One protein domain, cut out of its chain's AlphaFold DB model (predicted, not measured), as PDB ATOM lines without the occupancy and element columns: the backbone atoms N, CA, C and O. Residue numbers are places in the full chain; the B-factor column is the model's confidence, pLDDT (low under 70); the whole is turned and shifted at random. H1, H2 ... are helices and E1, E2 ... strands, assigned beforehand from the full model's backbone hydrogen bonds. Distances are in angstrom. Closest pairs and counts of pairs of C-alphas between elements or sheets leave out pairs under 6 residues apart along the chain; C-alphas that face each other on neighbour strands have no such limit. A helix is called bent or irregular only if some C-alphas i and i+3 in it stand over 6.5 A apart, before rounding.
ATOM      1  N   PRO A  49      75.837 117.388  72.955       65.44
ATOM      2  CA  PRO A  49      75.294 118.724  72.688       65.44
ATOM      3  C   PRO A  49      75.696 119.806  73.702       65.44
ATOM      4  O   PRO A  49      75.914 120.946  73.309       65.44
ATOM      5  N   GLU A  50      75.833 119.478  74.991       69.88
ATOM      6  CA  GLU A  50      76.266 120.447  76.015       69.88
ATOM      7  C   GLU A  50      77.765 120.767  75.878       69.88
ATOM      8  O   GLU A  50      78.159 121.921  76.038       69.88
ATOM      9  N   ARG A  51      78.601 119.775  75.526       72.06
ATOM     10  CA  ARG A  51      80.020 120.017  75.199       72.06
ATOM     11  C   ARG A  51      80.158 120.834  73.920       72.06
ATOM     12  O   ARG A  51      80.975 121.743  73.889       72.06
ATOM     13  N   GLN A  52      79.345 120.556  72.902       74.75
ATOM     14  CA  GLN A  52      79.340 121.316  71.654       74.75
ATOM     15  C   GLN A  52      78.946 122.779  71.905       74.75
ATOM     16  O   GLN A  52      79.654 123.678  71.470       74.75
ATOM     17  N   LEU A  53      77.905 123.035  72.710       75.62
ATOM     18  CA  LEU A  53      77.538 124.395  73.127       75.62
ATOM     19  C   LEU A  53      78.667 125.104  73.894       75.62
ATOM     20  O   LEU A  53      78.914 126.283  73.649       75.62
ATOM     21  N   LEU A  54      79.371 124.409  74.790       80.31
ATOM     22  CA  LEU A  54      80.535 124.956  75.496       80.31
ATOM     23  C   LEU A  54      81.683 125.285  74.524       80.31
ATOM     24  O   LEU A  54      82.282 126.359  74.617       80.31
ATOM     25  N   VAL A  55      81.975 124.395  73.575       81.94
ATOM     26  CA  VAL A  55      83.010 124.602  72.552       81.94
ATOM     27  C   VAL A  55      82.663 125.799  71.662       81.94
ATOM     28  O   VAL A  55      83.479 126.712  71.539       81.94
ATOM     29  N   ASP A  56      81.448 125.840  71.118       81.62
ATOM     30  CA  ASP A  56      81.021 126.841  70.135       81.62
ATOM     31  C   ASP A  56      80.838 128.241  70.739       81.62
ATOM     32  O   ASP A  56      81.249 129.226  70.131       81.62
ATOM     33  N   ASN A  57      80.248 128.346  71.937       82.50
ATOM     34  CA  ASN A  57      79.909 129.641  72.550       82.50
ATOM     35  C   ASN A  57      80.998 130.169  73.503       82.50
ATOM     36  O   ASN A  57      80.951 131.333  73.901       82.50
ATOM     37  N   ILE A  58      81.964 129.336  73.916       86.88
ATOM     38  CA  ILE A  58      83.002 129.733  74.882       86.88
ATOM     39  C   ILE A  58      84.402 129.453  74.336       86.88
ATOM     40  O   ILE A  58      85.183 130.392  74.193       86.88
ATOM     41  N   MET A  59      84.752 128.204  74.016       85.31
ATOM     42  CA  MET A  59      86.149 127.882  73.678       85.31
ATOM     43  C   MET A  59      86.608 128.458  72.342       85.31
ATOM     44  O   MET A  59      87.697 129.024  72.286       85.31
ATOM     45  N   ILE A  60      85.817 128.320  71.275       85.44
ATOM     46  CA  ILE A  60      86.195 128.796  69.938       85.44
ATOM     47  C   ILE A  60      86.362 130.330  69.920       85.44
ATOM     48  O   ILE A  60      87.433 130.782  69.502       85.44
ATOM     49  N   PRO A  61      85.404 131.142  70.424       86.38
ATOM     50  CA  PRO A  61      85.584 132.589  70.512       86.38
ATOM     51  C   PRO A  61      86.776 132.976  71.397       86.38
ATOM     52  O   PRO A  61      87.588 133.821  71.017       86.38
ATOM     53  N   MET A  62      86.928 132.317  72.552       85.31
ATOM     54  CA  MET A  62      87.981 132.657  73.506       85.31
ATOM     55  C   MET A  62      89.374 132.272  72.992       85.31
ATOM     56  O   MET A  62      90.315 133.021  73.217       85.31
ATOM     57  N   ASN A  63      89.533 131.180  72.235       83.38
ATOM     58  CA  ASN A  63      90.831 130.769  71.683       83.38
ATOM     59  C   ASN A  63      91.467 131.871  70.811       83.38
ATOM     60  O   ASN A  63      92.669 132.116  70.901       83.38
ATOM     61  N   LYS A  64      90.656 132.614  70.041       83.19
ATOM     62  CA  LYS A  64      91.123 133.800  69.304       83.19
ATOM     63  C   LYS A  64      91.684 134.867  70.256       83.19
ATOM     64  O   LYS A  64      92.797 135.339  70.052       83.19
ATOM     65  N   ILE A  65      90.940 135.201  71.312       84.31
ATOM     66  CA  ILE A  65      91.318 136.222  72.302       84.31
ATOM     67  C   ILE A  65      92.590 135.809  73.064       84.31
ATOM     68  O   ILE A  65      93.515 136.604  73.200       84.31
ATOM     69  N   LEU A  66      92.679 134.557  73.526       82.94
ATOM     70  CA  LEU A  66      93.848 134.060  74.264       82.94
ATOM     71  C   LEU A  66      95.099 133.988  73.377       82.94
ATOM     72  O   LEU A  66      96.199 134.257  73.865       82.94
ATOM     73  N   LYS A  67      94.945 133.699  72.078       83.94
ATOM     74  CA  LYS A  67      96.035 133.811  71.103       83.94
ATOM     75  C   LYS A  67      96.510 135.260  70.967       83.94
ATOM     76  O   LYS A  67      97.691 135.517  71.165       83.94
ATOM     77  N   GLU A  68      95.599 136.210  70.752       85.50
ATOM     78  CA  GLU A  68      95.938 137.642  70.677       85.50
ATOM     79  C   GLU A  68      96.592 138.179  71.964       85.50
ATOM     80  O   GLU A  68      97.428 139.077  71.890       85.50
ATOM     81  N   MET A  69      96.250 137.639  73.142       81.56
ATOM     82  CA  MET A  69      96.946 137.950  74.400       81.56
ATOM     83  C   MET A  69      98.351 137.332  74.468       81.56
ATOM     84  O   MET A  69      99.269 137.969  74.981       81.56
ATOM     85  N   SER A  70      98.522 136.113  73.952       80.19
ATOM     86  CA  SER A  70      99.819 135.417  73.910       80.19
ATOM     87  C   SER A  70     100.808 136.131  72.977       80.19
ATOM     88  O   SER A  70     101.971 136.312  73.325       80.19
ATOM     89  N   ASP A  71     100.319 136.622  71.835       84.44
ATOM     90  CA  ASP A  71     101.103 137.378  70.847       84.44
ATOM     91  C   ASP A  71     101.562 138.768  71.363       84.44
ATOM     92  O   ASP A  71     102.391 139.421  70.730       84.44
ATOM     93  N   ARG A  72     101.028 139.241  72.503       81.69
ATOM     94  CA  ARG A  72     101.287 140.576  73.090       81.69
ATOM     95  C   ARG A  72     102.159 140.566  74.359       81.69
ATOM     96  O   ARG A  72     102.257 141.603  75.008       81.69
ATOM     97  N   ASP A  73     102.753 139.424  74.724       76.50
ATOM     98  CA  ASP A  73     103.581 139.230  75.936       76.50
ATOM     99  C   ASP A  73     102.935 139.779  77.231       76.50
ATOM    100  O   ASP A  73     103.512 140.539  78.013       76.50
ATOM    101  N   VAL A  74     101.662 139.428  77.424       83.69
ATOM    102  CA  VAL A  74     100.818 139.965  78.495       83.69
ATOM    103  C   VAL A  74     101.218 139.400  79.865       83.69
ATOM    104  O   VAL A  74     101.024 138.215  80.139       83.69
ATOM    105  N   GLN A  75     101.709 140.272  80.751       85.69
ATOM    106  CA  GLN A  75     102.195 139.911  82.087       85.69
ATOM    107  C   GLN A  75     101.089 139.882  83.170       85.69
ATOM    108  O   GLN A  75     100.093 140.605  83.057       85.69
ATOM    109  N   PRO A  76     101.247 139.067  84.235       89.44
ATOM    110  CA  PRO A  76     100.356 139.063  85.397       89.44
ATOM    111  C   PRO A  76     100.397 140.361  86.212       89.44
ATOM    112  O   PRO A  76     101.416 141.046  86.270       89.44
ATOM    113  N   VAL A  77      99.300 140.657  86.917       92.88
ATOM    114  CA  VAL A  77      99.153 141.866  87.750       92.88
ATOM    115  C   VAL A  77      98.797 141.509  89.198       92.88
ATOM    116  O   VAL A  77      97.840 140.777  89.447       92.88
ATOM    117  N   SER A  78      99.542 142.061  90.166       92.19
ATOM    118  CA  SER A  78      99.247 141.938  91.604       92.19
ATOM    119  C   SER A  78      97.932 142.639  91.969       92.19
ATOM    120  O   SER A  78      97.676 143.764  91.535       92.19
ATOM    121  N   HIS A  79      97.099 142.015  92.801       91.12
ATOM    122  CA  HIS A  79      95.806 142.567  93.205       91.12
ATOM    123  C   HIS A  79      95.345 142.010  94.562       91.12
ATOM    124  O   HIS A  79      95.724 140.916  94.954       91.12
ATOM    125  N   ALA A  80      94.536 142.777  95.304       86.00
ATOM    126  CA  ALA A  80      93.914 142.359  96.570       86.00
ATOM    127  C   ALA A  80      94.864 141.714  97.617       86.00
ATOM    128  O   ALA A  80      94.443 140.880  98.413       86.00
ATOM    129  N   GLY A  81      96.146 142.102  97.630       84.94
ATOM    130  CA  GLY A  81      97.173 141.542  98.523       84.94
ATOM    131  C   GLY A  81      97.856 140.263  98.019       84.94
ATOM    132  O   GLY A  81      98.812 139.811  98.645       84.94
ATOM    133  N   VAL A  82      97.430 139.710  96.880       89.00
ATOM    134  CA  VAL A  82      98.075 138.585  96.189       89.00
ATOM    135  C   VAL A  82      99.015 139.124  95.106       89.00
ATOM    136  O   VAL A  82      98.669 140.040  94.354       89.00
ATOM    137  N   GLN A  83     100.227 138.573  95.033       93.94
ATOM    138  CA  GLN A  83     101.242 139.009  94.071       93.94
ATOM    139  C   GLN A  83     101.041 138.384  92.689       93.94
ATOM    140  O   GLN A  83     100.513 137.280  92.566       93.94
ATOM    141  N   ALA A  84     101.499 139.074  91.646       94.00
ATOM    142  CA  ALA A  84     101.731 138.497  90.327       94.00
ATOM    143  C   ALA A  84     102.677 137.283  90.410       94.00
ATOM    144  O   ALA A  84     103.525 137.212  91.302       94.00
ATOM    145  N   PHE A  85     102.527 136.332  89.486       93.56
ATOM    146  CA  PHE A  85     103.425 135.185  89.377       93.56
ATOM    147  C   PHE A  85     104.871 135.642  89.161       93.56
ATOM    148  O   PHE A  85     105.165 136.368  88.212       93.56
ATOM    149  N   ASP A  86     105.772 135.136  89.996       92.12
ATOM    150  CA  ASP A  86     107.210 135.317  89.872       92.12
ATOM    151  C   ASP A  86     107.947 133.977  90.043       92.12
ATOM    152  O   ASP A  86     107.561 133.131  90.855       92.12
ATOM    153  N   LYS A  87     109.015 133.773  89.262       90.25
ATOM    154  CA  LYS A  87     109.731 132.487  89.186       90.25
ATOM    155  C   LYS A  87     110.584 132.213  90.420       90.25
ATOM    156  O   LYS A  87     110.657 131.060  90.849       90.25
ATOM    157  N   ASP A  88     111.201 133.245  90.986       89.50
ATOM    158  CA  ASP A  88     112.089 133.093  92.138       89.50
ATOM    159  C   ASP A  88     111.264 132.870  93.412       89.50
ATOM    160  O   ASP A  88     111.544 131.947  94.181       89.50
ATOM    161  N   ASN A  89     110.165 133.617  93.570       91.25
ATOM    162  CA  ASN A  89     109.171 133.379  94.616       91.25
ATOM    163  C   ASN A  89     108.511 131.996  94.487       91.25
ATOM    164  O   ASN A  89     108.384 131.300  95.493       91.25
ATOM    165  N   PHE A  90     108.163 131.545  93.272       92.19
ATOM    166  CA  PHE A  90     107.688 130.173  93.047       92.19
ATOM    167  C   PHE A  90     108.713 129.144  93.552       92.19
ATOM    168  O   PHE A  90     108.367 128.274  94.349       92.19
ATOM    169  N   ALA A  91     109.983 129.251  93.147       90.00
ATOM    170  CA  ALA A  91     111.027 128.298  93.532       90.00
ATOM    171  C   ALA A  91     111.399 128.347  95.032       90.00
ATOM    172  O   ALA A  91     111.955 127.374  95.561       90.00
ATOM    173  N   ALA A  92     111.108 129.457  95.717       90.62
ATOM    174  CA  ALA A  92     111.199 129.583  97.168       90.62
ATOM    175  C   ALA A  92     109.996 128.918  97.865       90.62
ATOM    176  O   ALA A  92     110.171 127.915  98.555       90.62
ATOM    177  N   SER A  93     108.765 129.376  97.617       91.69
ATOM    178  CA  SER A  93     107.565 128.834  98.281       91.69
ATOM    179  C   SER A  93     107.336 127.346  97.984       91.69
ATOM    180  O   SER A  93     106.963 126.576  98.868       91.69
ATOM    181  N   MET A  94     107.655 126.870  96.777       91.31
ATOM    182  CA  MET A  94     107.542 125.443  96.440       91.31
ATOM    183  C   MET A  94     108.594 124.571  97.143       91.31
ATOM    184  O   MET A  94     108.371 123.370  97.353       91.31
ATOM    185  N   ARG A  95     109.733 125.144  97.544       88.88
ATOM    186  CA  ARG A  95     110.738 124.463  98.369       88.88
ATOM    187  C   ARG A  95     110.219 124.275  99.787       88.88
ATOM    188  O   ARG A  95     110.196 123.130 100.249       88.88
ATOM    189  N   ASP A  96     109.745 125.365 100.383       88.50
ATOM    190  CA  ASP A  96     109.451 125.473 101.810       88.50
ATOM    191  C   ASP A  96     108.036 124.964 102.146       88.50
ATOM    192  O   ASP A  96     107.889 124.029 102.934       88.50
ATOM    193  N   ASP A  97     107.011 125.476 101.457       86.88
ATOM    194  CA  ASP A  97     105.586 125.198 101.709       86.88
ATOM    195  C   ASP A  97     104.960 124.199 100.718       86.88
ATOM    196  O   ASP A  97     103.784 123.846 100.832       86.88
ATOM    197  N   ALA A  98     105.723 123.751  99.711       89.94
ATOM    198  CA  ALA A  98     105.250 122.881  98.620       89.94
ATOM    199  C   ALA A  98     104.033 123.435  97.840       89.94
ATOM    200  O   ALA A  98     103.347 122.688  97.135       89.94
ATOM    201  N   SER A  99     103.784 124.740  97.951       92.81
ATOM    202  CA  SER A  99     102.699 125.455  97.290       92.81
ATOM    203  C   SER A  99     103.086 126.913  97.023       92.81
ATOM    204  O   SER A  99     103.991 127.445  97.663       92.81
ATOM    205  N   TYR A 100     102.425 127.563  96.064       94.56
ATOM    206  CA  TYR A 100     102.634 128.977  95.740       94.56
ATOM    207  C   TYR A 100     101.342 129.600  95.202       94.56
ATOM    208  O   TYR A 100     100.830 129.174  94.168       94.56
ATOM    209  N   THR A 101     100.809 130.610  95.898       94.44
ATOM    210  CA  THR A 101      99.602 131.345  95.480       94.44
ATOM    211  C   THR A 101      99.964 132.698  94.877       94.44
ATOM    212  O   THR A 101     100.661 133.494  95.504       94.44
ATOM    213  N   CYS A 102      99.456 132.976  93.677       94.44
ATOM    214  CA  CYS A 102      99.743 134.195  92.924       94.44
ATOM    215  C   CYS A 102      98.630 134.521  91.911       94.44
ATOM    216  O   CYS A 102      97.657 133.783  91.761       94.44
ATOM    217  N   HIS A 103      98.805 135.602  91.158       94.31
ATOM    218  CA  HIS A 103      98.009 135.929  89.982       94.31
ATOM    219  C   HIS A 103      98.715 135.542  88.678       94.31
ATOM    220  O   HIS A 103      99.904 135.800  88.509       94.31
ATOM    221  N   VAL A 104      97.961 134.973  87.736       92.25
ATOM    222  CA  VAL A 104      98.381 134.697  86.351       92.25
ATOM    223  C   VAL A 104      97.403 135.336  85.353       92.25
ATOM    224  O   VAL A 104      96.251 135.599  85.712       92.25
ATOM    225  N   PRO A 105      97.798 135.567  84.090       91.38
ATOM    226  CA  PRO A 105      96.862 135.930  83.034       91.38
ATOM    227  C   PRO A 105      95.928 134.763  82.676       91.38
ATOM    228  O   PRO A 105      96.326 133.600  82.707       91.38
ATOM    229  N   LEU A 106      94.707 135.050  82.221       89.38
ATOM    230  CA  LEU A 106      93.749 134.024  81.798       89.38
ATOM    231  C   LEU A 106      94.305 133.153  80.665       89.38
ATOM    232  O   LEU A 106      94.057 131.956  80.670       89.38
ATOM    233  N   HIS A 107      95.094 133.692  79.730       86.94
ATOM    234  CA  HIS A 107      95.657 132.895  78.628       86.94
ATOM    235  C   HIS A 107      96.639 131.808  79.089       86.94
ATOM    236  O   HIS A 107      96.814 130.818  78.385       86.94
ATOM    237  N   TRP A 108      97.203 131.923  80.297       87.00
ATOM    238  CA  TRP A 108      98.042 130.877  80.882       87.00
ATOM    239  C   TRP A 108      97.206 129.639  81.218       87.00
ATOM    240  O   TRP A 108      97.615 128.529  80.891       87.00
ATOM    241  N   ILE A 109      96.020 129.823  81.808       84.19
ATOM    242  CA  ILE A 109      95.152 128.744  82.314       84.19
ATOM    243  C   ILE A 109      93.859 128.533  81.509       84.19
ATOM    244  O   ILE A 109      93.081 127.644  81.835       84.19
ATOM    245  N   GLY A 110      93.573 129.327  80.480       75.12
ATOM    246  CA  GLY A 110      92.248 129.396  79.843       75.12
ATOM    247  C   GLY A 110      91.875 128.160  79.022       75.12
ATOM    248  O   GLY A 110      90.702 127.811  78.942       75.12
ATOM    249  N   LEU A 111      92.880 127.471  78.474       71.94
ATOM    250  CA  LEU A 111      92.746 126.190  77.767       71.94
ATOM    251  C   LEU A 111      93.307 125.005  78.576       71.94
ATOM    252  O   LEU A 111      93.397 123.896  78.059       71.94
ATOM    253  N   ALA A 112      93.694 125.230  79.838       69.88
ATOM    254  CA  ALA A 112      94.258 124.190  80.693       69.88
ATOM    255  C   ALA A 112      93.237 123.062  80.912       69.88
ATOM    256  O   ALA A 112      92.092 123.320  81.309       69.88
ATOM    257  N   VAL A 113      93.657 121.830  80.625       57.56
ATOM    258  CA  VAL A 113      92.778 120.665  80.476       57.56
ATOM    259  C   VAL A 113      92.105 120.328  81.808       57.56
ATOM    260  O   VAL A 113      92.768 119.941  82.770       57.56
ATOM    261  N   ASP A 114      90.775 120.449  81.849       62.12
ATOM    262  CA  ASP A 114      89.962 119.756  82.850       62.12
ATOM    263  C   ASP A 114      89.905 118.268  82.469       62.12
ATOM    264  O   ASP A 114      89.770 117.933  81.292       62.12
ATOM    265  N   HIS A 115      89.978 117.368  83.452       56.34
ATOM    266  CA  HIS A 115      89.915 115.913  83.236       56.34
ATOM    267  C   HIS A 115      88.720 115.530  82.333       56.34
ATOM    268  O   HIS A 115      87.592 115.921  82.635       56.34
ATOM    269  N   ASP A 116      88.935 114.737  81.272       52.25
ATOM    270  CA  ASP A 116      87.969 114.507  80.169       52.25
ATOM    271  C   ASP A 116      86.556 114.078  80.599       52.25
ATOM    272  O   ASP A 116      85.553 114.388  79.946       52.25
ATOM    273  N   ASP A 117      86.461 113.376  81.724       52.97
ATOM    274  CA  ASP A 117      85.204 112.917  82.314       52.97
ATOM    275  C   ASP A 117      84.432 114.015  83.081       52.97
ATOM    276  O   ASP A 117      83.262 113.820  83.405       52.97
ATOM    277  N   MET A 118      85.039 115.165  83.397       59.12
ATOM    278  CA  MET A 118      84.550 116.139  84.394       59.12
ATOM    279  C   MET A 118      84.349 117.570  83.869       59.12
ATOM    280  O   MET A 118      84.276 118.515  84.653       59.12
ATOM    281  N   TRP A 119      84.186 117.726  82.556       68.25
ATOM    282  CA  TRP A 119      83.776 118.991  81.943       68.25
ATOM    283  C   TRP A 119      82.454 119.505  82.549       68.25
ATOM    284  O   TRP A 119      81.496 118.730  82.654       68.25
ATOM    285  N   PRO A 120      82.355 120.790  82.935       72.88
ATOM    286  CA  PRO A 120      81.103 121.360  83.419       72.88
ATOM    287  C   PRO A 120      80.085 121.506  82.278       72.88
ATOM    288  O   PRO A 120      80.421 121.972  81.195       72.88
ATOM    289  N   ALA A 121      78.823 121.151  82.531       74.88
ATOM    290  CA  ALA A 121      77.744 121.336  81.558       74.88
ATOM    291  C   ALA A 121      77.478 122.829  81.277       74.88
ATOM    292  O   ALA A 121      77.560 123.662  82.189       74.88
ATOM    293  N   TYR A 122      77.107 123.164  80.038       77.06
ATOM    294  CA  TYR A 122      77.026 124.543  79.546       77.06
ATOM    295  C   TYR A 122      76.058 125.418  80.357       77.06
ATOM    296  O   TYR A 122      76.443 126.471  80.859       77.06
ATOM    297  N   GLY A 123      74.833 124.962  80.613       71.69
ATOM    298  CA  GLY A 123      73.876 125.687  81.463       71.69
ATOM    299  C   GLY A 123      74.315 125.827  82.928       71.69
ATOM    300  O   GLY A 123      73.914 126.774  83.606       71.69
ATOM    301  N   THR A 124      75.214 124.970  83.430       75.75
ATOM    302  CA  THR A 124      75.837 125.186  84.752       75.75
ATOM    303  C   THR A 124      76.823 126.354  84.722       75.75
ATOM    304  O   THR A 124      76.895 127.097  85.699       75.75
ATOM    305  N   ILE A 125      77.520 126.565  83.602       82.44
ATOM    306  CA  ILE A 125      78.357 127.749  83.370       82.44
ATOM    307  C   ILE A 125      77.487 129.008  83.276       82.44
ATOM    308  O   ILE A 125      77.754 129.978  83.985       82.44
ATOM    309  N   VAL A 126      76.410 128.974  82.482       83.75
ATOM    310  CA  VAL A 126      75.481 130.110  82.328       83.75
ATOM    311  C   VAL A 126      74.872 130.519  83.674       83.75
ATOM    312  O   VAL A 126      74.932 131.691  84.036       83.75
ATOM    313  N   ARG A 127      74.385 129.571  84.485       80.75
ATOM    314  CA  ARG A 127      73.873 129.894  85.831       80.75
ATOM    315  C   ARG A 127      74.951 130.404  86.782       80.75
ATOM    316  O   ARG A 127      74.659 131.256  87.614       80.75
ATOM    317  N   ALA A 128      76.178 129.883  86.706       83.00
ATOM    318  CA  ALA A 128      77.279 130.394  87.521       83.00
ATOM    319  C   ALA A 128      77.610 131.850  87.148       83.00
ATOM    320  O   ALA A 128      77.859 132.658  88.041       83.00
ATOM    321  N   PHE A 129      77.533 132.197  85.858       87.00
ATOM    322  CA  PHE A 129      77.601 133.577  85.382       87.00
ATOM    323  C   PHE A 129      76.447 134.426  85.950       87.00
ATOM    324  O   PHE A 129      76.701 135.385  86.679       87.00
ATOM    325  N   GLU A 130      75.192 134.023  85.734       85.50
ATOM    326  CA  GLU A 130      73.993 134.732  86.220       85.50
ATOM    327  C   GLU A 130      73.968 134.946  87.745       85.50
ATOM    328  O   GLU A 130      73.470 135.961  88.217       85.50
ATOM    329  N   GLN A 131      74.485 134.000  88.535       82.31
ATOM    330  CA  GLN A 131      74.411 134.049  90.003       82.31
ATOM    331  C   GLN A 131      75.589 134.754  90.679       82.31
ATOM    332  O   GLN A 131      75.478 135.117  91.852       82.31
ATOM    333  N   LYS A 132      76.733 134.881  90.000       83.31
ATOM    334  CA  LYS A 132      77.938 135.495  90.578       83.31
ATOM    335  C   LYS A 132      78.293 136.821  89.921       83.31
ATOM    336  O   LYS A 132      78.601 137.760  90.649       83.31
ATOM    337  N   PHE A 133      78.221 136.894  88.595       87.25
ATOM    338  CA  PHE A 133      78.680 138.034  87.803       87.25
ATOM    339  C   PHE A 133      77.563 139.039  87.508       87.25
ATOM    340  O   PHE A 133      77.859 140.201  87.266       87.25
ATOM    341  N   VAL A 134      76.290 138.632  87.520       87.19
ATOM    342  CA  VAL A 134      75.158 139.546  87.290       87.19
ATOM    343  C   VAL A 134      74.581 140.012  88.625       87.19
ATOM    344  O   VAL A 134      74.203 139.204  89.472       87.19
ATOM    345  N   VAL A 135      74.484 141.328  88.820       86.12
ATOM    346  CA  VAL A 135      73.896 141.921  90.030       86.12
ATOM    347  C   VAL A 135      72.365 141.743  90.002       86.12
ATOM    348  O   VAL A 135      71.717 142.331  89.130       86.12
ATOM    349  N   PRO A 136      71.740 141.015  90.956       76.38
ATOM    350  CA  PRO A 136      70.338 140.576  90.846       76.38
ATOM    351  C   PRO A 136      69.271 141.674  90.721       76.38
ATOM    352  O   PRO A 136      68.147 141.386  90.323       76.38
ATOM    353  N   HIS A 137      69.590 142.916  91.097       78.19
ATOM    354  CA  HIS A 137      68.640 144.035  91.120       78.19
ATOM    355  C   HIS A 137      68.842 145.054  89.995       78.19
ATOM    356  O   HIS A 137      67.910 145.786  89.676       78.19
ATOM    357  N   THR A 138      70.036 145.117  89.402       84.12
ATOM    358  CA  THR A 138      70.360 146.077  88.332       84.12
ATOM    359  C   THR A 138      70.595 145.402  86.987       84.12
ATOM    360  O   THR A 138      70.597 146.080  85.966       84.12
ATOM    361  N   GLY A 139      70.841 144.087  86.969       84.12
ATOM    362  CA  GLY A 139      71.275 143.370  85.774       84.12
ATOM    363  C   GLY A 139      72.691 143.730  85.306       84.12
ATOM    364  O   GLY A 139      73.139 143.154  84.317       84.12
ATOM    365  N   LYS A 140      73.417 144.640  85.987       87.88
ATOM    366  CA  LYS A 140      74.799 144.981  85.608       87.88
ATOM    367  C   LYS A 140      75.685 143.746  85.780       87.88
ATOM    368  O   LYS A 140      75.675 143.110  86.837       87.88
ATOM    369  N   VAL A 141      76.462 143.444  84.743       89.38
ATOM    370  CA  VAL A 141      77.561 142.479  84.798       89.38
ATOM    371  C   VAL A 141      78.741 143.130  85.519       89.38
ATOM    372  O   VAL A 141      79.104 144.264  85.219       89.38
ATOM    373  N   VAL A 142      79.329 142.414  86.471       88.31
ATOM    374  CA  VAL A 142      80.536 142.798  87.205       88.31
ATOM    375  C   VAL A 142      81.599 141.728  86.938       88.31
ATOM    376  O   VAL A 142      81.502 140.621  87.477       88.31
ATOM    377  N   PRO A 143      82.608 142.013  86.100       85.62
ATOM    378  CA  PRO A 143      83.741 141.125  85.880       85.62
ATOM    379  C   PRO A 143      84.553 140.963  87.166       85.62
ATOM    380  O   PRO A 143      85.225 141.886  87.621       85.62
ATOM    381  N   ALA A 144      84.524 139.768  87.749       81.81
ATOM    382  CA  ALA A 144      85.289 139.439  88.943       81.81
ATOM    383  C   ALA A 144      85.857 138.017  88.863       81.81
ATOM    384  O   ALA A 144      85.304 137.132  88.212       81.81
ATOM    385  N   THR A 145      86.982 137.795  89.534       76.31
ATOM    386  CA  THR A 145      87.601 136.475  89.687       76.31
ATOM    387  C   THR A 145      87.077 135.807  90.958       76.31
ATOM    388  O   THR A 145      87.120 136.419  92.025       76.31
ATOM    389  N   TYR A 146      86.611 134.557  90.871       70.94
ATOM    390  CA  TYR A 146      85.989 133.843  91.996       70.94
ATOM    391  C   TYR A 146      86.831 132.656  92.451       70.94
ATOM    392  O   TYR A 146      86.951 131.675  91.721       70.94
ATOM    393  N   GLY A 147      87.330 132.738  93.688       78.50
ATOM    394  CA  GLY A 147      88.148 131.702  94.319       78.50
ATOM    395  C   GLY A 147      89.547 131.585  93.712       78.50
ATOM    396  O   GLY A 147      89.771 131.924  92.554       78.50
ATOM    397  N   THR A 148      90.500 131.093  94.498       86.50
ATOM    398  CA  THR A 148      91.832 130.729  93.998       86.50
ATOM    399  C   THR A 148      91.740 129.375  93.301       86.50
ATOM    400  O   THR A 148      91.247 128.420  93.897       86.50
ATOM    401  N   SER A 149      92.192 129.286  92.050       87.25
ATOM    402  CA  SER A 149      92.148 128.032  91.286       87.25
ATOM    403  C   SER A 149      93.355 127.149  91.588       87.25
ATOM    404  O   SER A 149      94.489 127.616  91.487       87.25
ATOM    405  N   VAL A 150      93.146 125.880  91.930       88.12
ATOM    406  CA  VAL A 150      94.247 124.956  92.232       88.12
ATOM    407  C   VAL A 150      94.810 124.354  90.944       88.12
ATOM    408  O   VAL A 150      94.091 123.748  90.143       88.12
ATOM    409  N   VAL A 151      96.121 124.506  90.768       89.19
ATOM    410  CA  VAL A 151      96.903 124.040  89.621       89.19
ATOM    411  C   VAL A 151      97.942 123.036  90.101       89.19
ATOM    412  O   VAL A 151      98.691 123.304  91.041       89.19
ATOM    413  N   ARG A 152      98.049 121.888  89.430       87.81
ATOM    414  CA  ARG A 152      99.131 120.940  89.715       87.81
ATOM    415  C   ARG A 152     100.473 121.466  89.215       87.81
ATOM    416  O   ARG A 152     100.622 121.814  88.043       87.81
ATOM    417  N   ALA A 153     101.477 121.392  90.078       88.50
ATOM    418  CA  ALA A 153     102.881 121.479  89.713       88.50
ATOM    419  C   ALA A 153     103.571 120.122  89.938       88.50
ATOM    420  O   ALA A 153     103.461 119.515  91.003       88.50
ATOM    421  N   VAL A 154     104.306 119.655  88.925       86.56
ATOM    422  CA  VAL A 154     105.076 118.394  88.963       86.56
ATOM    423  C   VAL A 154     106.528 118.585  89.418       86.56
ATOM    424  O   VAL A 154     107.237 117.613  89.653       86.56
ATOM    425  N   SER A 155     106.973 119.835  89.565       84.06
ATOM    426  CA  SER A 155     108.317 120.213  90.006       84.06
ATOM    427  C   SER A 155     108.244 121.285  91.092       84.06
ATOM    428  O   SER A 155     107.322 122.101  91.107       84.06
ATOM    429  N   LYS A 156     109.225 121.279  92.003       86.38
ATOM    430  CA  LYS A 156     109.434 122.342  93.003       86.38
ATOM    431  C   LYS A 156     110.357 123.460  92.510       86.38
ATOM    432  O   LYS A 156     110.391 124.522  93.118       86.38
ATOM    433  N   SER A 157     111.140 123.209  91.460       81.81
ATOM    434  CA  SER A 157     112.155 124.135  90.938       81.81
ATOM    435  C   SER A 157     111.806 124.692  89.563       81.81
ATOM    436  O   SER A 157     112.232 125.789  89.224       81.81
ATOM    437  N   GLU A 158     111.036 123.949  88.767       84.62
ATOM    438  CA  GLU A 158     110.609 124.373  87.436       84.62
ATOM    439  C   GLU A 158     109.153 124.834  87.478       84.62
ATOM    440  O   GLU A 158     108.245 124.057  87.778       84.62
ATOM    441  N   ALA A 159     108.937 126.108  87.155       80.44
ATOM    442  CA  ALA A 159     107.607 126.653  86.934       80.44
ATOM    443  C   ALA A 159     106.918 125.917  85.766       80.44
ATOM    444  O   ALA A 159     107.537 125.777  84.702       80.44
ATOM    445  N   PRO A 160     105.651 125.478  85.899       75.00
ATOM    446  CA  PRO A 160     104.950 124.866  84.782       75.00
ATOM    447  C   PRO A 160     104.690 125.912  83.688       75.00
ATOM    448  O   PRO A 160     104.439 127.089  83.972       75.00
ATOM    449  N   LYS A 161     104.788 125.489  82.425       80.69
ATOM    450  CA  LYS A 161     104.737 126.398  81.274       80.69
ATOM    451  C   LYS A 161     103.316 126.951  81.066       80.69
ATOM    452  O   LYS A 161     102.351 126.200  81.228       80.69
ATOM    453  N   PRO A 162     103.177 128.222  80.640       79.25
ATOM    454  CA  PRO A 162     101.904 128.763  80.176       79.25
ATOM    455  C   PRO A 162     101.225 127.836  79.163       79.25
ATOM    456  O   PRO A 162     101.880 127.303  78.268       79.25
ATOM    457  N   GLY A 163      99.922 127.604  79.327       72.75
ATOM    458  CA  GLY A 163      99.135 126.715  78.471       72.75
ATOM    459  C   GLY A 163      99.273 125.213  78.754       72.75
ATOM    460  O   GLY A 163      98.477 124.447  78.218       72.75
ATOM    461  N   THR A 164     100.209 124.763  79.605       75.06
ATOM    462  CA  THR A 164     100.407 123.326  79.916       75.06
ATOM    463  C   THR A 164      99.969 122.930  81.329       75.06
ATOM    464  O   THR A 164     100.444 121.929  81.863       75.06
ATOM    465  N   TYR A 165      99.124 123.729  81.981       76.56
ATOM    466  CA  TYR A 165      98.669 123.437  83.340       76.56
ATOM    467  C   TYR A 165      97.619 122.326  83.370       76.56
ATOM    468  O   TYR A 165      96.754 122.241  82.498       76.56
ATOM    469  N   GLU A 166      97.648 121.530  84.435       79.44
ATOM    470  CA  GLU A 166      96.550 120.641  84.803       79.44
ATOM    471  C   GLU A 166      95.755 121.301  85.935       79.44
ATOM    472  O   GLU A 166      96.267 121.495  87.045       79.44
ATOM    473  N   MET A 167      94.511 121.680  85.639       83.00
ATOM    474  CA  MET A 167      93.612 122.313  86.605       83.00
ATOM    475  C   MET A 167      92.960 121.249  87.481       83.00
ATOM    476  O   MET A 167      92.484 120.222  86.988       83.00
ATOM    477  N   LEU A 168      92.903 121.503  88.786       79.38
ATOM    478  CA  LEU A 168      92.206 120.626  89.724       79.38
ATOM    479  C   LEU A 168      90.802 121.146  90.043       79.38
ATOM    480  O   LEU A 168      89.912 120.356  90.349       79.38
ATOM    481  N   ASP A 169      90.541 122.446  89.918       80.00
ATOM    482  CA  ASP A 169      89.220 123.007  90.195       80.00
ATOM    483  C   ASP A 169      88.897 124.275  89.400       80.00
ATOM    484  O   ASP A 169      89.537 124.602  88.405       80.00
ATOM    485  N   ASN A 170      87.814 124.947  89.803       76.12
ATOM    486  CA  ASN A 170      87.355 126.236  89.288       76.12
ATOM    487  C   ASN A 170      87.042 126.325  87.788       76.12
ATOM    488  O   ASN A 170      86.540 127.365  87.360       76.12
ATOM    489  N   GLY A 171      87.141 125.221  87.035       81.06
ATOM    490  CA  GLY A 171      86.716 125.095  85.638       81.06
ATOM    491  C   GLY A 171      85.386 125.796  85.335       81.06
ATOM    492  O   GLY A 171      85.347 126.654  84.459       81.06
ATOM    493  N   THR A 172      84.314 125.560  86.107       81.56
ATOM    494  CA  THR A 172      83.027 126.248  85.866       81.56
ATOM    495  C   THR A 172      83.100 127.769  86.028       81.56
ATOM    496  O   THR A 172      82.490 128.475  85.236       81.56
ATOM    497  N   PHE A 173      83.809 128.300  87.031       83.38
ATOM    498  CA  PHE A 173      83.902 129.756  87.224       83.38
ATOM    499  C   PHE A 173      84.835 130.408  86.201       83.38
ATOM    500  O   PHE A 173      84.516 131.482  85.697       83.38
ATOM    501  N   ARG A 174      85.922 129.724  85.823       87.19
ATOM    502  CA  ARG A 174      86.781 130.085  84.689       87.19
ATOM    503  C   ARG A 174      85.960 130.181  83.400       87.19
ATOM    504  O   ARG A 174      85.957 131.230  82.763       87.19
ATOM    505  N   TYR A 175      85.188 129.147  83.061       86.50
ATOM    506  CA  TYR A 175      84.317 129.187  81.886       86.50
ATOM    507  C   TYR A 175      83.155 130.185  82.027       86.50
ATOM    508  O   TYR A 175      82.723 130.722  81.016       86.50
ATOM    509  N   ALA A 176      82.667 130.487  83.236       88.44
ATOM    510  CA  ALA A 176      81.611 131.489  83.451       88.44
ATOM    511  C   ALA A 176      82.126 132.916  83.225       88.44
ATOM    512  O   ALA A 176      81.434 133.729  82.615       88.44
ATOM    513  N   PHE A 177      83.365 133.188  83.642       91.56
ATOM    514  CA  PHE A 177      84.080 134.408  83.280       91.56
ATOM    515  C   PHE A 177      84.273 134.492  81.763       91.56
ATOM    516  O   PHE A 177      83.927 135.504  81.158       91.56
ATOM    517  N   MET A 178      84.787 133.423  81.136       90.88
ATOM    518  CA  MET A 178      85.004 133.374  79.684       90.88
ATOM    519  C   MET A 178      83.695 133.577  78.913       90.88
ATOM    520  O   MET A 178      83.675 134.351  77.966       90.88
ATOM    521  N   TYR A 179      82.597 132.954  79.352       90.44
ATOM    522  CA  TYR A 179      81.258 133.148  78.795       90.44
ATOM    523  C   TYR A 179      80.807 134.608  78.904       90.44
ATOM    524  O   TYR A 179      80.427 135.201  77.899       90.44
ATOM    525  N   GLY A 180      80.908 135.216  80.091       91.06
ATOM    526  CA  GLY A 180      80.591 136.633  80.286       91.06
ATOM    527  C   GLY A 180      81.390 137.555  79.363       91.06
ATOM    528  O   GLY A 180      80.823 138.466  78.760       91.06
ATOM    529  N   PHE A 181      82.680 137.264  79.181       91.38
ATOM    530  CA  PHE A 181      83.546 138.016  78.280       91.38
ATOM    531  C   PHE A 181      83.167 137.809  76.801       91.38
ATOM    532  O   PHE A 181      83.033 138.793  76.076       91.38
ATOM    533  N   CYS A 182      82.887 136.575  76.357       90.38
ATOM    534  CA  CYS A 182      82.345 136.313  75.015       90.38
ATOM    535  C   CYS A 182      81.068 137.128  74.760       90.38
ATOM    536  O   CYS A 182      80.951 137.771  73.721       90.38
ATOM    537  N   ARG A 183      80.144 137.168  75.730       90.12
ATOM    538  CA  ARG A 183      78.893 137.935  75.626       90.12
ATOM    539  C   ARG A 183      79.123 139.449  75.548       90.12
ATOM    540  O   ARG A 183      78.395 140.109  74.816       90.12
ATOM    541  N   ALA A 184      80.129 139.990  76.241       90.56
ATOM    542  CA  ALA A 184      80.516 141.401  76.121       90.56
ATOM    543  C   ALA A 184      81.096 141.721  74.729       90.56
ATOM    544  O   ALA A 184      80.719 142.718  74.117       90.56
ATOM    545  N   VAL A 185      81.943 140.834  74.189       88.88
ATOM    546  CA  VAL A 185      82.507 140.944  72.828       88.88
ATOM    547  C   VAL A 185      81.418 140.855  71.754       88.88
ATOM    548  O   VAL A 185      81.407 141.663  70.828       88.88
ATOM    549  N   GLU A 186      80.472 139.923  71.885       88.00
ATOM    550  CA  GLU A 186      79.309 139.803  70.991       88.00
ATOM    551  C   GLU A 186      78.388 141.031  71.044       88.00
ATOM    552  O   GLU A 186      77.823 141.417  70.022       88.00
ATOM    553  N   ALA A 187      78.241 141.646  72.222       88.88
ATOM    554  CA  ALA A 187      77.460 142.866  72.420       88.88
ATOM    555  C   ALA A 187      78.190 144.151  71.982       88.88
ATOM    556  O   ALA A 187      77.551 145.199  71.926       88.88
ATOM    557  N   GLN A 188      79.491 144.073  71.668       91.75
ATOM    558  CA  GLN A 188      80.362 145.220  71.366       91.75
ATOM    559  C   GLN A 188      80.408 146.263  72.504       91.75
ATOM    560  O   GLN A 188      80.535 147.460  72.266       91.75
ATOM    561  N   ASP A 189      80.313 145.799  73.753       92.88
ATOM    562  CA  ASP A 189      80.362 146.641  74.953       92.88
ATOM    563  C   ASP A 189      81.825 146.924  75.335       92.88
ATOM    564  O   ASP A 189      82.451 146.155  76.065       92.88
ATOM    565  N   GLU A 190      82.403 147.995  74.783       93.00
ATOM    566  CA  GLU A 190      83.827 148.333  74.949       93.00
ATOM    567  C   GLU A 190      84.237 148.574  76.415       93.00
ATOM    568  O   GLU A 190      85.342 148.188  76.807       93.00
ATOM    569  N   GLU A 191      83.352 149.148  77.240       93.31
ATOM    570  CA  GLU A 191      83.603 149.376  78.673       93.31
ATOM    571  C   GLU A 191      83.688 148.036  79.416       93.31
ATOM    572  O   GLU A 191      84.675 147.753  80.101       93.31
ATOM    573  N   LEU A 192      82.699 147.160  79.210       92.56
ATOM    574  CA  LEU A 192      82.666 145.843  79.844       92.56
ATOM    575  C   LEU A 192      83.787 144.922  79.327       92.56
ATOM    576  O   LEU A 192      84.365 144.160  80.103       92.56
ATOM    577  N   ILE A 193      84.140 145.012  78.039       92.31
ATOM    578  CA  ILE A 193      85.306 144.340  77.442       92.31
ATOM    579  C   ILE A 193      86.594 144.766  78.155       92.31
ATOM    580  O   ILE A 193      87.397 143.899  78.509       92.31
ATOM    581  N   ALA A 194      86.792 146.064  78.403       91.62
ATOM    582  CA  ALA A 194      87.968 146.569  79.110       91.62
ATOM    583  C   ALA A 194      88.004 146.106  80.581       91.62
ATOM    584  O   ALA A 194      89.059 145.669  81.055       91.62
ATOM    585  N   GLU A 195      86.865 146.109  81.287       93.44
ATOM    586  CA  GLU A 195      86.755 145.544  82.643       93.44
ATOM    587  C   GLU A 195      87.115 144.037  82.659       93.44
ATOM    588  O   GLU A 195      87.904 143.591  83.502       93.44
ATOM    589  N   PHE A 196      86.607 143.244  81.703       92.88
ATOM    590  CA  PHE A 196      86.962 141.823  81.560       92.88
ATOM    591  C   PHE A 196      88.449 141.620  81.242       92.88
ATOM    592  O   PHE A 196      89.077 140.753  81.852       92.88
ATOM    593  N   GLN A 197      89.037 142.414  80.342       90.94
ATOM    594  CA  GLN A 197      90.466 142.342  80.016       90.94
ATOM    595  C   GLN A 197      91.342 142.659  81.233       90.94
ATOM    596  O   GLN A 197      92.265 141.900  81.525       90.94
ATOM    597  N   ALA A 198      91.023 143.711  81.994       90.75
ATOM    598  CA  ALA A 198      91.740 144.054  83.222       90.75
ATOM    599  C   ALA A 198      91.651 142.933  84.275       90.75
ATOM    600  O   ALA A 198      92.647 142.585  84.913       90.75
ATOM    601  N   CYS A 199      90.478 142.308  84.430       92.06
ATOM    602  CA  CYS A 199      90.318 141.137  85.293       92.06
ATOM    603  C   CYS A 199      91.052 139.891  84.766       92.06
ATOM    604  O   CYS A 199      91.555 139.099  85.565       92.06
ATOM    605  N   ALA A 200      91.185 139.739  83.446       91.44
ATOM    606  CA  ALA A 200      91.906 138.635  82.823       91.44
ATOM    607  C   ALA A 200      93.423 138.664  83.077       91.44
ATOM    608  O   ALA A 200      94.071 137.654  82.828       91.44
ATOM    609  N   LEU A 201      93.997 139.750  83.606       91.00
ATOM    610  CA  LEU A 201      95.422 139.820  83.984       91.00
ATOM    611  C   LEU A 201      95.715 139.320  85.409       91.00
ATOM    612  O   LEU A 201      96.876 139.186  85.796       91.00
ATOM    613  N   ARG A 202      94.663 139.081  86.201       91.75
ATOM    614  CA  ARG A 202      94.740 138.840  87.648       91.75
ATOM    615  C   ARG A 202      93.945 137.609  88.087       91.75
ATOM    616  O   ARG A 202      93.258 137.642  89.103       91.75
ATOM    617  N   PHE A 203      94.021 136.506  87.341       90.94
ATOM    618  CA  PHE A 203      93.388 135.252  87.761       90.94
ATOM    619  C   PHE A 203      94.157 134.636  88.940       90.94
ATOM    620  O   PHE A 203      95.335 134.319  88.778       90.94
ATOM    621  N   PRO A 204      93.553 134.491  90.135       91.81
ATOM    622  CA  PRO A 204      94.220 133.895  91.290       91.81
ATOM    623  C   PRO A 204      94.368 132.379  91.113       91.81
ATOM    624  O   PRO A 204      93.390 131.664  90.876       91.81
ATOM    625  N   VAL A 205      95.592 131.887  91.278       91.62
ATOM    626  CA  VAL A 205      95.946 130.467  91.220       91.62
ATOM    627  C   VAL A 205      96.790 130.064  92.422       91.62
ATOM    628  O   VAL A 205      97.572 130.861  92.932       91.62
ATOM    629  N   SER A 206      96.641 128.815  92.856       92.75
ATOM    630  CA  SER A 206      97.528 128.149  93.805       92.75
ATOM    631  C   SER A 206      98.183 126.980  93.089       92.75
ATOM    632  O   SER A 206      97.511 126.011  92.731       92.75
ATOM    633  N   PHE A 207      99.483 127.079  92.854       92.12
ATOM    634  CA  PHE A 207     100.294 125.953  92.422       92.12
ATOM    635  C   PHE A 207     100.531 125.039  93.618       92.12
ATOM    636  O   PHE A 207     101.039 125.492  94.639       92.12
ATOM    637  N   GLU A 208     100.192 123.760  93.495       91.88
ATOM    638  CA  GLU A 208     100.430 122.756  94.533       91.88
ATOM    639  C   GLU A 208     101.331 121.644  93.993       91.88
ATOM    640  O   GLU A 208     101.099 121.106  92.903       91.88
ATOM    641  N   PHE A 209     102.380 121.299  94.744       89.88
ATOM    642  CA  PHE A 209     103.324 120.255  94.355       89.88
ATOM    643  C   PHE A 209     102.713 118.862  94.543       89.88
ATOM    644  O   PHE A 209     102.635 118.340  95.656       89.88
ATOM    645  N   LEU A 210     102.307 118.248  93.433       86.81
ATOM    646  CA  LEU A 210     101.657 116.937  93.392       86.81
ATOM    647  C   LEU A 210     102.411 116.078  92.361       86.81
ATOM    648  O   LEU A 210     101.988 115.987  91.207       86.81
ATOM    649  N   PRO A 211     103.579 115.515  92.723       78.62
ATOM    650  CA  PRO A 211     104.499 114.901  91.762       78.62
ATOM    651  C   PRO A 211     103.960 113.611  91.137       78.62
ATOM    652  O   PRO A 211     104.323 113.283  90.012       78.62
ATOM    653  N   ASP A 212     103.081 112.888  91.832       79.62
ATOM    654  CA  ASP A 212     102.450 111.661  91.350       79.62
ATOM    655  C   ASP A 212     100.985 111.887  90.930       79.62
ATOM    656  O   ASP A 212     100.356 112.903  91.241       79.62
TER     657      ASP A 212
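What this domain is: This is residues 49 to 212 of the 430 residues of the protein "Nek5 protein" of Symbiodinium natans (UniProt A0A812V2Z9). A group of helices at one end, with H4 crossing H5 and H6 folding back beside H5, is joined to a small, strongly twisted sheet of three strands at the other end, which H2 covers on one face. The bent helix H1 runs past H5 on the helical side, and short H3 sits near the middle, between H1b and the sheet. The printed part has 164 residues, with six named helices and three named strands in the order H1 H2 E1 H3 H4 E2 H5 H6 E3; the sheet runs E1 E3 E2, mixed, and the class is mostly helix. It is compact, with a radius of gyration of the C-alphas of 15.8 A and spans of 45 by 34 by 32 A.

Where its parts are: H1, residues 49 to 70, begins at C-alpha 49 (75.294, 118.724, 72.688). By its hydrogen bonds it was assigned as one helix, but it is bent: C-alphas 57 and 60 are 6.9 A apart, and arms H1a, residues 49 to 57, 11.9 A, and H1b, residues 60 to 70, 15.7 A, stand at a steep tilt of 43 degrees. H2 is residues 87 to 96, 14.4 A; E1 99 to 104, 15.0 A; H3 106 to 109, 5.5 A; H4 122 to 132, 15.6 A; E2 149 to 153, 12.7 A. H5, residues 171 to 187, spans 24.0 A, H6, 190 to 200, 14.9 A, and E3, 203 to 209, 19.2 A, ending at C-alpha 209 (103.324, 120.255, 94.355).

How they stand to each other: H1a touches H4, closest C-alphas Leu 54 and Tyr 122, 5.4 A. H1b touches H3, closest C-alphas Leu 66 and His 107, 4.9 A; H3 only grazes the sheet. H5 touches H4 about perpendicular at 83 degrees, closest C-alphas Phe 129 and Ala 176, 4.9 A. H5 and H6 form a helical hairpin, closest C-alphas Ala 184 and Ile 193, 5.8 A. H2 is on the sheet over E1, at a height of 8.2 A. E1 and E3 are antiparallel, with N 102 and O 205 at 2.9 A; E3 and E2 are parallel, with N 151 and O 206 at 2.8 A. E2, H5 H6, E3 make a strand-helix-strand unit, two parallel strands joined through helices, with a right-handed crossover. Every O i to N i+4 pair is within hydrogen-bond range in H1a, H4, H5 and H6; H1b has 5 of 7 and H2 5 of 6, while H3 is too short for one.

The domain as a whole: The C-alphas farthest apart, those of His 137 and Ser 157, are 47.8 A apart. The printed part has no cut. The links H1 to H2, H3 to H4, H4 to E2 and E2 to H5 are long. Residues 49 to 50 and 112 to 119 have pLDDT under 70.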